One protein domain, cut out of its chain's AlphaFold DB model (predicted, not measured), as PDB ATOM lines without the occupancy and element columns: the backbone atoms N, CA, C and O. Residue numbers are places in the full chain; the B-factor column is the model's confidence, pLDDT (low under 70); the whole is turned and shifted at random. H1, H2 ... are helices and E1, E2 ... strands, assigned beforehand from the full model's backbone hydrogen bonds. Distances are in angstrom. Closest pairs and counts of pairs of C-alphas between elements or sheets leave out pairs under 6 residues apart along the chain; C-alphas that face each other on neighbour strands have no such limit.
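What this domain is: This is residues 3 to 78 of the 82 residues of an uncharacterized protein of Maliponia aquimaris (UniProt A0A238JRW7). A strongly twisted three-stranded sheet has H2 packed over one face, making two layers, while short H1 follows E3 and a long loop, residues 47 to 66, joins H1 to H2. The 76 printed residues hold three named strands, then two named helices; the sheet, E1 - E2 - E3, is an antiparallel meander, each strand beside the one before. The class is mixed; the whole is compact, radius of gyration of the C-alphas 12.4 A, spanning 31 by 31 by 24 A.

Where its parts are: E1, residues 10 to 17, starts at C-alpha 10 (40.831, 58.658, 23.658), measures 19.6 A and bends by 71 degrees at residue 14. E2 is residues 22 to 28, 16.5 A; E3, 35 to 40, 14.6 A; H1, 41 to 46, 8.8 A. H2, residues 67 to 77, 15.1 A, ends at C-alpha 77 (50.456, 63.890, 31.657).

How they stand to each other: In hairpin E1 and E2, N 12 and O 26 are 2.9 A apart; in hairpin E2 and E3, N 25 and O 37, 3.0 A. H2 lies over E2, height over the sheet 9.2 A; their closest C-alphas, Leu 26 and Ala 71, are 6.4 A apart. H1 only grazes the sheet. In H1 and H2 every O i to N i+4 pair is within hydrogen-bond range.

The domain as a whole: The farthest C-alphas, Asp 19 and Lys 76, are 33.9 A apart. The printed part has no cut; the link H1 to H2 is long. No printed residue is under 70 in pLDDT.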
ATOM      1  N   PHE A   3      36.250  57.792  23.094       97.38
ATOM      2  CA  PHE A   3      37.118  56.909  23.876       97.38
ATOM      3  C   PHE A   3      36.787  55.438  23.617       97.38
ATOM      4  O   PHE A   3      35.696  55.127  23.159       97.38
ATOM      5  N   THR A   4      37.720  54.534  23.900       97.38
ATOM      6  CA  THR A   4      37.465  53.083  23.853       97.38
ATOM      7  C   THR A   4      37.275  52.579  25.291       97.38
ATOM      8  O   THR A   4      38.205  52.724  26.075       97.38
ATOM      9  N   PRO A   5      36.115  52.031  25.698       96.00
ATOM     10  CA  PRO A   5      35.802  51.798  27.119       96.00
ATOM     11  C   PRO A   5      36.747  50.851  27.867       96.00
ATOM     12  O   PRO A   5      36.938  50.975  29.075       96.00
ATOM     13  N   ASP A   6      37.315  49.883  27.160       96.19
ATOM     14  CA  ASP A   6      38.221  48.858  27.675       96.19
ATOM     15  C   ASP A   6      39.674  49.055  27.215       96.19
ATOM     16  O   ASP A   6      40.505  48.164  27.400       96.19
ATOM     17  N   ALA A   7      40.004  50.225  26.662       93.69
ATOM     18  CA  ALA A   7      41.374  50.621  26.361       93.69
ATOM     19  C   ALA A   7      41.672  52.019  26.922       93.69
ATOM     20  O   ALA A   7      40.793  52.861  27.055       93.69
ATOM     21  N   ASP A   8      42.937  52.323  27.198       94.44
ATOM     22  CA  ASP A   8      43.359  53.679  27.577       94.44
ATOM     23  C   ASP A   8      43.450  54.617  26.349       94.44
ATOM     24  O   ASP A   8      44.362  55.435  26.248       94.44
ATOM     25  N   ALA A   9      42.523  54.490  25.393       96.81
ATOM     26  CA  ALA A   9      42.520  55.241  24.142       96.81
ATOM     27  C   ALA A   9      41.397  56.289  24.106       96.81
ATOM     28  O   ALA A   9      40.238  55.991  24.406       96.81
ATOM     29  N   ALA A  10      41.738  57.518  23.712       97.50
ATOM     30  CA  ALA A  10      40.831  58.658  23.658       97.50
ATOM     31  C   ALA A  10      41.173  59.632  22.520       97.50
ATOM     32  O   ALA A  10      42.327  59.783  22.116       97.50
ATOM     33  N   TRP A  11      40.155  60.346  22.036       98.00
ATOM     34  CA  TRP A  11      40.279  61.355  20.987       98.00
ATOM     35  C   TRP A  11      39.452  62.605  21.303       98.00
ATOM     36  O   TRP A  11      38.264  62.544  21.642       98.00
ATOM     37  N   LEU A  12      40.073  63.767  21.108       97.88
ATOM     38  CA  LEU A  12      39.420  65.074  21.094       97.88
ATOM     39  C   LEU A  12      39.455  65.634  19.674       97.88
ATOM     40  O   LEU A  12      40.464  66.191  19.241       97.88
ATOM     41  N   LEU A  13      38.345  65.472  18.954       96.81
ATOM     42  CA  LEU A  13      38.176  65.956  17.584       96.81
ATOM     43  C   LEU A  13      37.716  67.420  17.590       96.81
ATOM     44  O   LEU A  13      36.859  67.795  18.390       96.81
ATOM     45  N   SER A  14      38.293  68.233  16.707       95.31
ATOM     46  CA  SER A  14      38.106  69.688  16.656       95.31
ATOM     47  C   SER A  14      37.538  70.141  15.306       95.31
ATOM     48  O   SER A  14      36.522  70.834  15.266       95.31
ATOM     49  N   GLU A  15      38.125  69.690  14.196       95.94
ATOM     50  CA  GLU A  15      37.686  70.011  12.836       95.94
ATOM     51  C   GLU A  15      37.339  68.736  12.065       95.94
ATOM     52  O   GLU A  15      37.979  67.700  12.237       95.94
ATOM     53  N   SER A  16      36.352  68.821  11.175       96.31
ATOM     54  CA  SER A  16      35.979  67.749  10.249       96.31
ATOM     55  C   SER A  16      36.237  68.166   8.802       96.31
ATOM     56  O   SER A  16      35.864  69.273   8.416       96.31
ATOM     57  N   ASP A  17      36.783  67.258   7.998       96.88
ATOM     58  CA  ASP A  17      36.809  67.301   6.534       96.88
ATOM     59  C   ASP A  17      35.819  66.234   6.015       96.88
ATOM     60  O   ASP A  17      36.173  65.052   5.934       96.88
ATOM     61  N   PRO A  18      34.557  66.607   5.713       95.06
ATOM     62  CA  PRO A  18      33.525  65.651   5.309       95.06
ATOM     63  C   PRO A  18      33.797  65.007   3.947       95.06
ATOM     64  O   PRO A  18      33.393  63.866   3.727       95.06
ATOM     65  N   ASP A  19      34.499  65.706   3.052       97.06
ATOM     66  CA  ASP A  19      34.819  65.196   1.716       97.06
ATOM     67  C   ASP A  19      35.830  64.050   1.809       97.06
ATOM     68  O   ASP A  19      35.723  63.057   1.088       97.06
ATOM     69  N   LYS A  20      36.790  64.162   2.736       96.06
ATOM     70  CA  LYS A  20      37.775  63.106   3.007       96.06
ATOM     71  C   LYS A  20      37.359  62.128   4.103       96.06
ATOM     72  O   LYS A  20      38.095  61.175   4.339       96.06
ATOM     73  N   GLN A  21      36.221  62.350   4.765       96.69
ATOM     74  CA  GLN A  21      35.794  61.590   5.948       96.69
ATOM     75  C   GLN A  21      36.887  61.564   7.032       96.69
ATOM     76  O   GLN A  21      37.193  60.523   7.609       96.69
ATOM     77  N   GLN A  22      37.517  62.711   7.274       97.56
ATOM     78  CA  GLN A  22      38.641  62.858   8.197       97.56
ATOM     79  C   GLN A  22      38.339  63.891   9.274       97.56
ATOM     80  O   GLN A  22      37.530  64.799   9.083       97.56
ATOM     81  N   PHE A  23      39.039  63.780  10.395       97.69
ATOM     82  CA  PHE A  23      38.987  64.750  11.478       97.69
ATOM     83  C   PHE A  23      40.389  65.188  11.864       97.69
ATOM     84  O   PHE A  23      41.325  64.399  11.795       97.69
ATOM     85  N   TYR A  24      40.527  66.431  12.307       97.94
ATOM     86  CA  TYR A  24      41.717  66.906  13.001       97.94
ATOM     87  C   TYR A  24      41.449  66.917  14.504       97.94
ATOM     88  O   TYR A  24      40.379  67.337  14.955       97.94
ATOM     89  N   GLY A  25      42.410  66.444  15.291       97.81
ATOM     90  CA  GLY A  25      42.223  66.317  16.727       97.81
ATOM     91  C   GLY A  25      43.470  65.890  17.481       97.81
ATOM     92  O   GLY A  25      44.532  65.664  16.907       97.81
ATOM     93  N   LEU A  26      43.318  65.806  18.800       98.50
ATOM     94  CA  LEU A  26      44.290  65.207  19.705       98.50
ATOM     95  C   LEU A  26      43.928  63.733  19.893       98.50
ATOM     96  O   LEU A  26      42.809  63.423  20.299       98.50
ATOM     97  N   CYS A  27      44.882  62.857  19.611       97.88
ATOM     98  CA  CYS A  27      44.758  61.411  19.650       97.88
ATOM     99  C   CYS A  27      45.651  60.857  20.758       97.88
ATOM    100  O   CYS A  27      46.824  61.216  20.857       97.88
ATOM    101  N   ASP A  28      45.116  59.951  21.560       97.38
ATOM    102  CA  ASP A  28      45.851  59.203  22.565       97.38
ATOM    103  C   ASP A  28      45.486  57.733  22.429       97.38
ATOM    104  O   ASP A  28      44.335  57.356  22.603       97.38
ATOM    105  N   LEU A  29      46.467  56.910  22.069       94.69
ATOM    106  CA  LEU A  29      46.281  55.474  21.863       94.69
ATOM    107  C   LEU A  29      46.619  54.654  23.121       94.69
ATOM    108  O   LEU A  29      46.741  53.436  23.042       94.69
ATOM    109  N   GLY A  30      46.848  55.310  24.265       94.25
ATOM    110  CA  GLY A  30      47.187  54.646  25.527       94.25
ATOM    111  C   GLY A  30      48.662  54.261  25.673       94.25
ATOM    112  O   GLY A  30      49.038  53.586  26.626       94.25
ATOM    113  N   PHE A  31      49.534  54.710  24.759       94.81
ATOM    114  CA  PHE A  31      50.972  54.388  24.767       94.81
ATOM    115  C   PHE A  31      51.860  55.449  25.430       94.81
ATOM    116  O   PHE A  31      53.086  55.391  25.329       94.81
ATOM    117  N   GLY A  32      51.275  56.435  26.112       96.69
ATOM    118  CA  GLY A  32      52.054  57.469  26.794       96.69
ATOM    119  C   GLY A  32      52.518  58.619  25.890       96.69
ATOM    120  O   GLY A  32      53.363  59.417  26.306       96.69
ATOM    121  N   ALA A  33      52.012  58.689  24.656       96.88
ATOM    122  CA  ALA A  33      52.405  59.675  23.652       96.88
ATOM    123  C   ALA A  33      51.182  60.247  22.908       96.88
ATOM    124  O   ALA A  33      50.935  59.872  21.765       96.88
ATOM    125  N   PRO A  34      50.402  61.146  23.539       97.75
ATOM    126  CA  PRO A  34      49.316  61.838  22.852       97.75
ATOM    127  C   PRO A  34      49.842  62.783  21.765       97.75
ATOM    128  O   PRO A  34      50.790  63.547  21.996       97.75
ATOM    129  N   GLU A  35      49.197  62.784  20.602       97.44
ATOM    130  CA  GLU A  35      49.631  63.515  19.410       97.44
ATOM    131  C   GLU A  35      48.476  64.250  18.735       97.44
ATOM    132  O   GLU A  35      47.339  63.790  18.730       97.44
ATOM    133  N   VAL A  36      48.767  65.414  18.154       98.12
ATOM    134  CA  VAL A  36      47.791  66.158  17.353       98.12
ATOM    135  C   VAL A  36      47.981  65.784  15.891       98.12
ATOM    136  O   VAL A  36      49.098  65.874  15.380       98.12
ATOM    137  N   GLY A  37      46.901  65.407  15.216       97.19
ATOM    138  CA  GLY A  37      46.968  64.957  13.836       97.19
ATOM    139  C   GLY A  37      45.608  64.797  13.176       97.19
ATOM    140  O   GLY A  37      44.571  65.167  13.725       97.19
ATOM    141  N   ILE A  38      45.651  64.258  11.961       97.50
ATOM    142  CA  ILE A  38      44.470  63.879  11.193       97.50
ATOM    143  C   ILE A  38      44.176  62.405  11.463       97.50
ATOM    144  O   ILE A  38      45.097  61.591  11.479       97.50
ATOM    145  N   VAL A  39      42.903  62.068  11.630       96.06
ATOM    146  CA  VAL A  39      42.416  60.698  11.788       96.06
ATOM    147  C   VAL A  39      41.281  60.427  10.801       96.06
ATOM    148  O   VAL A  39      40.449  61.302  10.546       96.06
ATOM    149  N   SER A  40      41.253  59.228  10.218       95.81
ATOM    150  CA  SER A  40      40.159  58.796   9.343       95.81
ATOM    151  C   SER A  40      38.944  58.344  10.153       95.81
ATOM    152  O   SER A  40      39.084  57.628  11.144       95.81
ATOM    153  N   LEU A  41      37.734  58.683   9.696       95.00
ATOM    154  CA  LEU A  41      36.502  58.125  10.256       95.00
ATOM    155  C   LEU A  41      36.464  56.602  10.109       95.00
ATOM    156  O   LEU A  41      36.035  55.921  11.032       95.00
ATOM    157  N   SER A  42      36.913  56.064   8.971       95.38
ATOM    158  CA  SER A  42      36.907  54.614   8.749       95.38
ATOM    159  C   SER A  42      37.822  53.892   9.734       95.38
ATOM    160  O   SER A  42      37.422  52.883  10.295       95.38
ATOM    161  N   GLU A  43      39.009  54.445   9.999       94.56
ATOM    162  CA  GLU A  43      39.944  53.887  10.981       94.56
ATOM    163  C   GLU A  43      39.357  53.955  12.392       94.56
ATOM    164  O   GLU A  43      39.416  52.970  13.112       94.56
ATOM    165  N   LEU A  44      38.727  55.075  12.774       94.62
ATOM    166  CA  LEU A  44      38.046  55.184  14.071       94.62
ATOM    167  C   LEU A  44      36.952  54.124  14.246       94.62
ATOM    168  O   LEU A  44      36.822  53.558  15.324       94.62
ATOM    169  N   LEU A  45      36.170  53.847  13.200       93.69
ATOM    170  CA  LEU A  45      35.087  52.860  13.257       93.69
ATOM    171  C   LEU A  45      35.582  51.407  13.310       93.69
ATOM    172  O   LEU A  45      34.817  50.534  13.705       93.69
ATOM    173  N   GLU A  46      36.828  51.149  12.914       95.62
ATOM    174  CA  GLU A  46      37.461  49.825  12.969       95.62
ATOM    175  C   GLU A  46      38.209  49.571  14.287       95.62
ATOM    176  O   GLU A  46      38.665  48.453  14.531       95.62
ATOM    177  N   ILE A  47      38.355  50.585  15.146       94.44
ATOM    178  CA  ILE A  47      39.021  50.431  16.439       94.44
ATOM    179  C   ILE A  47      38.101  49.705  17.420       94.44
ATOM    180  O   ILE A  47      37.016  50.176  17.769       94.44
ATOM    181  N   GLU A  48      38.612  48.589  17.930       95.56
ATOM    182  CA  GLU A  48      38.041  47.822  19.029       95.56
ATOM    183  C   GLU A  48      39.093  47.659  20.130       95.56
ATOM    184  O   GLU A  48      40.280  47.444  19.859       95.56
ATOM    185  N   GLY A  49      38.664  47.761  21.385       94.94
ATOM    186  CA  GLY A  49      39.527  47.471  22.518       94.94
ATOM    187  C   GLY A  49      39.737  45.967  22.744       94.94
ATOM    188  O   GLY A  49      39.208  45.125  22.013       94.94
ATOM    189  N   PRO A  50      40.525  45.588  23.766       95.56
ATOM    190  CA  PRO A  50      40.923  44.202  24.030       95.56
ATOM    191  C   PRO A  50      39.774  43.195  24.197       95.56
ATOM    192  O   PRO A  50      39.975  41.998  23.997       95.56
ATOM    193  N   SER A  51      38.589  43.660  24.582       96.06
ATOM    194  CA  SER A  51      37.372  42.863  24.778       96.06
ATOM    195  C   SER A  51      36.383  43.003  23.615       96.06
ATOM    196  O   SER A  51      35.256  42.525  23.726       96.06
ATOM    197  N   GLY A  52      36.782  43.653  22.516       96.25
ATOM    198  CA  GLY A  52      35.929  43.909  21.356       96.25
ATOM    199  C   GLY A  52      34.941  45.061  21.554       96.25
ATOM    200  O   GLY A  52      33.940  45.123  20.842       96.25
ATOM    201  N   LEU A  53      35.150  45.941  22.548       96.94
ATOM    202  CA  LEU A  53      34.284  47.111  22.703       96.94
ATOM    203  C   LEU A  53      34.698  48.195  21.699       96.94
ATOM    204  O   LEU A  53      35.889  48.505  21.598       96.94
ATOM    205  N   PRO A  54      33.743  48.772  20.952       97.12
ATOM    206  CA  PRO A  54      34.039  49.810  19.979       97.12
ATOM    207  C   PRO A  54      34.308  51.151  20.667       97.12
ATOM    208  O   PRO A  54      34.058  51.332  21.861       97.12
ATOM    209  N   ILE A  55      34.746  52.132  19.879       97.25
ATOM    210  CA  ILE A  55      34.765  53.529  20.311       97.25
ATOM    211  C   ILE A  55      33.358  53.999  20.721       97.25
ATOM    212  O   ILE A  55      32.375  53.809  20.005       97.25
ATOM    213  N   GLU A  56      33.292  54.714  21.841       97.12
ATOM    214  CA  GLU A  56      32.116  55.418  22.335       97.12
ATOM    215  C   GLU A  56      32.300  56.938  22.280       97.12
ATOM    216  O   GLU A  56      33.405  57.479  22.371       97.12
ATOM    217  N   HIS A  57      31.178  57.645  22.147       95.56
ATOM    218  CA  HIS A  57      31.114  59.094  22.281       95.56
ATOM    219  C   HIS A  57      30.711  59.460  23.708       95.56
ATOM    220  O   HIS A  57      29.656  59.031  24.165       95.56
ATOM    221  N   ASP A  58      31.498  60.304  24.374       96.25
ATOM    222  CA  ASP A  58      31.111  60.933  25.638       96.25
ATOM    223  C   ASP A  58      30.295  62.215  25.363       96.25
ATOM    224  O   ASP A  58      30.880  63.218  24.925       96.25
ATOM    225  N   PRO A  59      28.966  62.211  25.618       95.62
ATOM    226  CA  PRO A  59      28.106  63.376  25.438       95.62
ATOM    227  C   PRO A  59      28.165  64.374  26.602       95.62
ATOM    228  O   PRO A  59      27.648  65.481  26.463       95.62
ATOM    229  N   ALA A  60      28.734  64.000  27.752       95.75
ATOM    230  CA  ALA A  60      28.866  64.883  28.907       95.75
ATOM    231  C   ALA A  60      30.086  65.807  28.780       95.75
ATOM    232  O   ALA A  60      30.111  66.891  29.366       95.75
ATOM    233  N   PHE A  61      31.084  65.408  27.988       96.12
ATOM    234  CA  PHE A  61      32.257  66.230  27.731       96.12
ATOM    235  C   PHE A  61      31.915  67.497  26.929       96.12
ATOM    236  O   PHE A  61      31.424  67.437  25.802       96.12
ATOM    237  N   THR A  62      32.275  68.658  27.483       96.69
ATOM    238  CA  THR A  62      32.249  69.957  26.797       96.69
ATOM    239  C   THR A  62      33.628  70.596  26.888       96.69
ATOM    240  O   THR A  62      34.151  70.789  27.985       96.69
ATOM    241  N   ALA A  63      34.216  70.951  25.745       95.75
ATOM    242  CA  ALA A  63      35.516  71.610  25.718       95.75
ATOM    243  C   ALA A  63      35.434  73.023  26.325       95.75
ATOM    244  O   ALA A  63      34.602  73.836  25.926       95.75
ATOM    245  N   ILE A  64      36.334  73.323  27.263       97.12
ATOM    246  CA  ILE A  64      36.436  74.622  27.955       97.12
ATOM    247  C   ILE A  64      37.695  75.408  27.564       97.12
ATOM    248  O   ILE A  64      37.916  76.518  28.045       97.12
ATOM    249  N   ALA A  65      38.535  74.830  26.706       97.19
ATOM    250  CA  ALA A  65      39.774  75.421  26.227       97.19
ATOM    251  C   ALA A  65      40.034  75.035  24.758       97.19
ATOM    252  O   ALA A  65      39.436  74.086  24.252       97.19
ATOM    253  N   PRO A  66      40.930  75.741  24.048       97.19
ATOM    254  CA  PRO A  66      41.371  75.323  22.720       97.19
ATOM    255  C   PRO A  66      42.090  73.967  22.741       97.19
ATOM    256  O   PRO A  66      42.746  73.622  23.726       97.19
ATOM    257  N   LEU A  67      42.072  73.248  21.612       97.50
ATOM    258  CA  LEU A  67      42.761  71.958  21.449       97.50
ATOM    259  C   LEU A  67      44.250  72.019  21.838       97.50
ATOM    260  O   LEU A  67      44.786  71.074  22.409       97.50
ATOM    261  N   SER A  68      44.917  73.150  21.583       97.31
ATOM    262  CA  SER A  68      46.327  73.361  21.933       97.31
ATOM    263  C   SER A  68      46.602  73.305  23.439       97.31
ATOM    264  O   SER A  68      47.676  72.852  23.837       97.31
ATOM    265  N   VAL A  69      45.643  73.717  24.274       98.31
ATOM    266  CA  VAL A  69      45.752  73.633  25.736       98.31
ATOM    267  C   VAL A  69      45.656  72.176  26.173       98.31
ATOM    268  O   VAL A  69      46.550  71.694  26.865       98.31
ATOM    269  N   TYR A  70      44.646  71.446  25.689       98.31
ATOM    270  CA  TYR A  70      44.518  70.009  25.947       98.31
ATOM    271  C   TYR A  70      45.755  69.231  25.485       98.31
ATOM    272  O   TYR A  70      46.261  68.396  26.224       98.31
ATOM    273  N   ALA A  71      46.307  69.546  24.310       98.25
ATOM    274  CA  ALA A  71      47.513  68.898  23.794       98.25
ATOM    275  C   ALA A  71      48.754  69.173  24.660       98.25
ATOM    276  O   ALA A  71      49.595  68.291  24.853       98.25
ATOM    277  N   ALA A  72      48.891  70.393  25.187       98.25
ATOM    278  CA  ALA A  72      49.990  70.746  26.078       98.25
ATOM    279  C   ALA A  72      49.902  69.992  27.413       98.25
ATOM    280  O   ALA A  72      50.912  69.452  27.870       98.25
ATOM    281  N   GLU A  73      48.712  69.917  28.010       98.25
ATOM    282  CA  GLU A  73      48.494  69.163  29.247       98.25
ATOM    283  C   GLU A  73      48.641  67.658  29.022       98.25
ATOM    284  O   GLU A  73      49.329  66.986  29.792       98.25
ATOM    285  N   ALA A  74      48.130  67.141  27.904       98.31
ATOM    286  CA  ALA A  74      48.243  65.732  27.570       98.31
ATOM    287  C   ALA A  74      49.697  65.290  27.385       98.31
ATOM    288  O   ALA A  74      50.100  64.238  27.875       98.31
ATOM    289  N   ARG A  75      50.533  66.132  26.765       97.62
ATOM    290  CA  ARG A  75      51.974  65.871  26.641       97.62
ATOM    291  C   ARG A  75      52.671  65.788  28.002       97.62
ATOM    292  O   ARG A  75      53.568  64.964  28.169       97.62
ATOM    293  N   LYS A  76      52.283  66.622  28.974       98.00
ATOM    294  CA  LYS A  76      52.844  66.578  30.338       98.00
ATOM    295  C   LYS A  76      52.376  65.335  31.091       98.00
ATOM    296  O   LYS A  76      53.182  64.679  31.745       98.00
ATOM    297  N   ALA A  77      51.087  65.020  30.984       98.00
ATOM    298  CA  ALA A  77      50.456  63.890  31.657       98.00
ATOM    299  C   ALA A  77      50.731  62.542  30.972       98.00
ATOM    300  O   ALA A  77      50.470  61.500  31.568       98.00
ATOM    301  N   LYS A  78      51.257  62.561  29.738       97.75
ATOM    302  CA  LYS A  78      51.395  61.403  28.839       97.75
ATOM    303  C   LYS A  78      50.063  60.721  28.513       97.75
ATOM    304  O   LYS A  78      50.053  59.565  28.120       97.75
TER     305      LYS A  78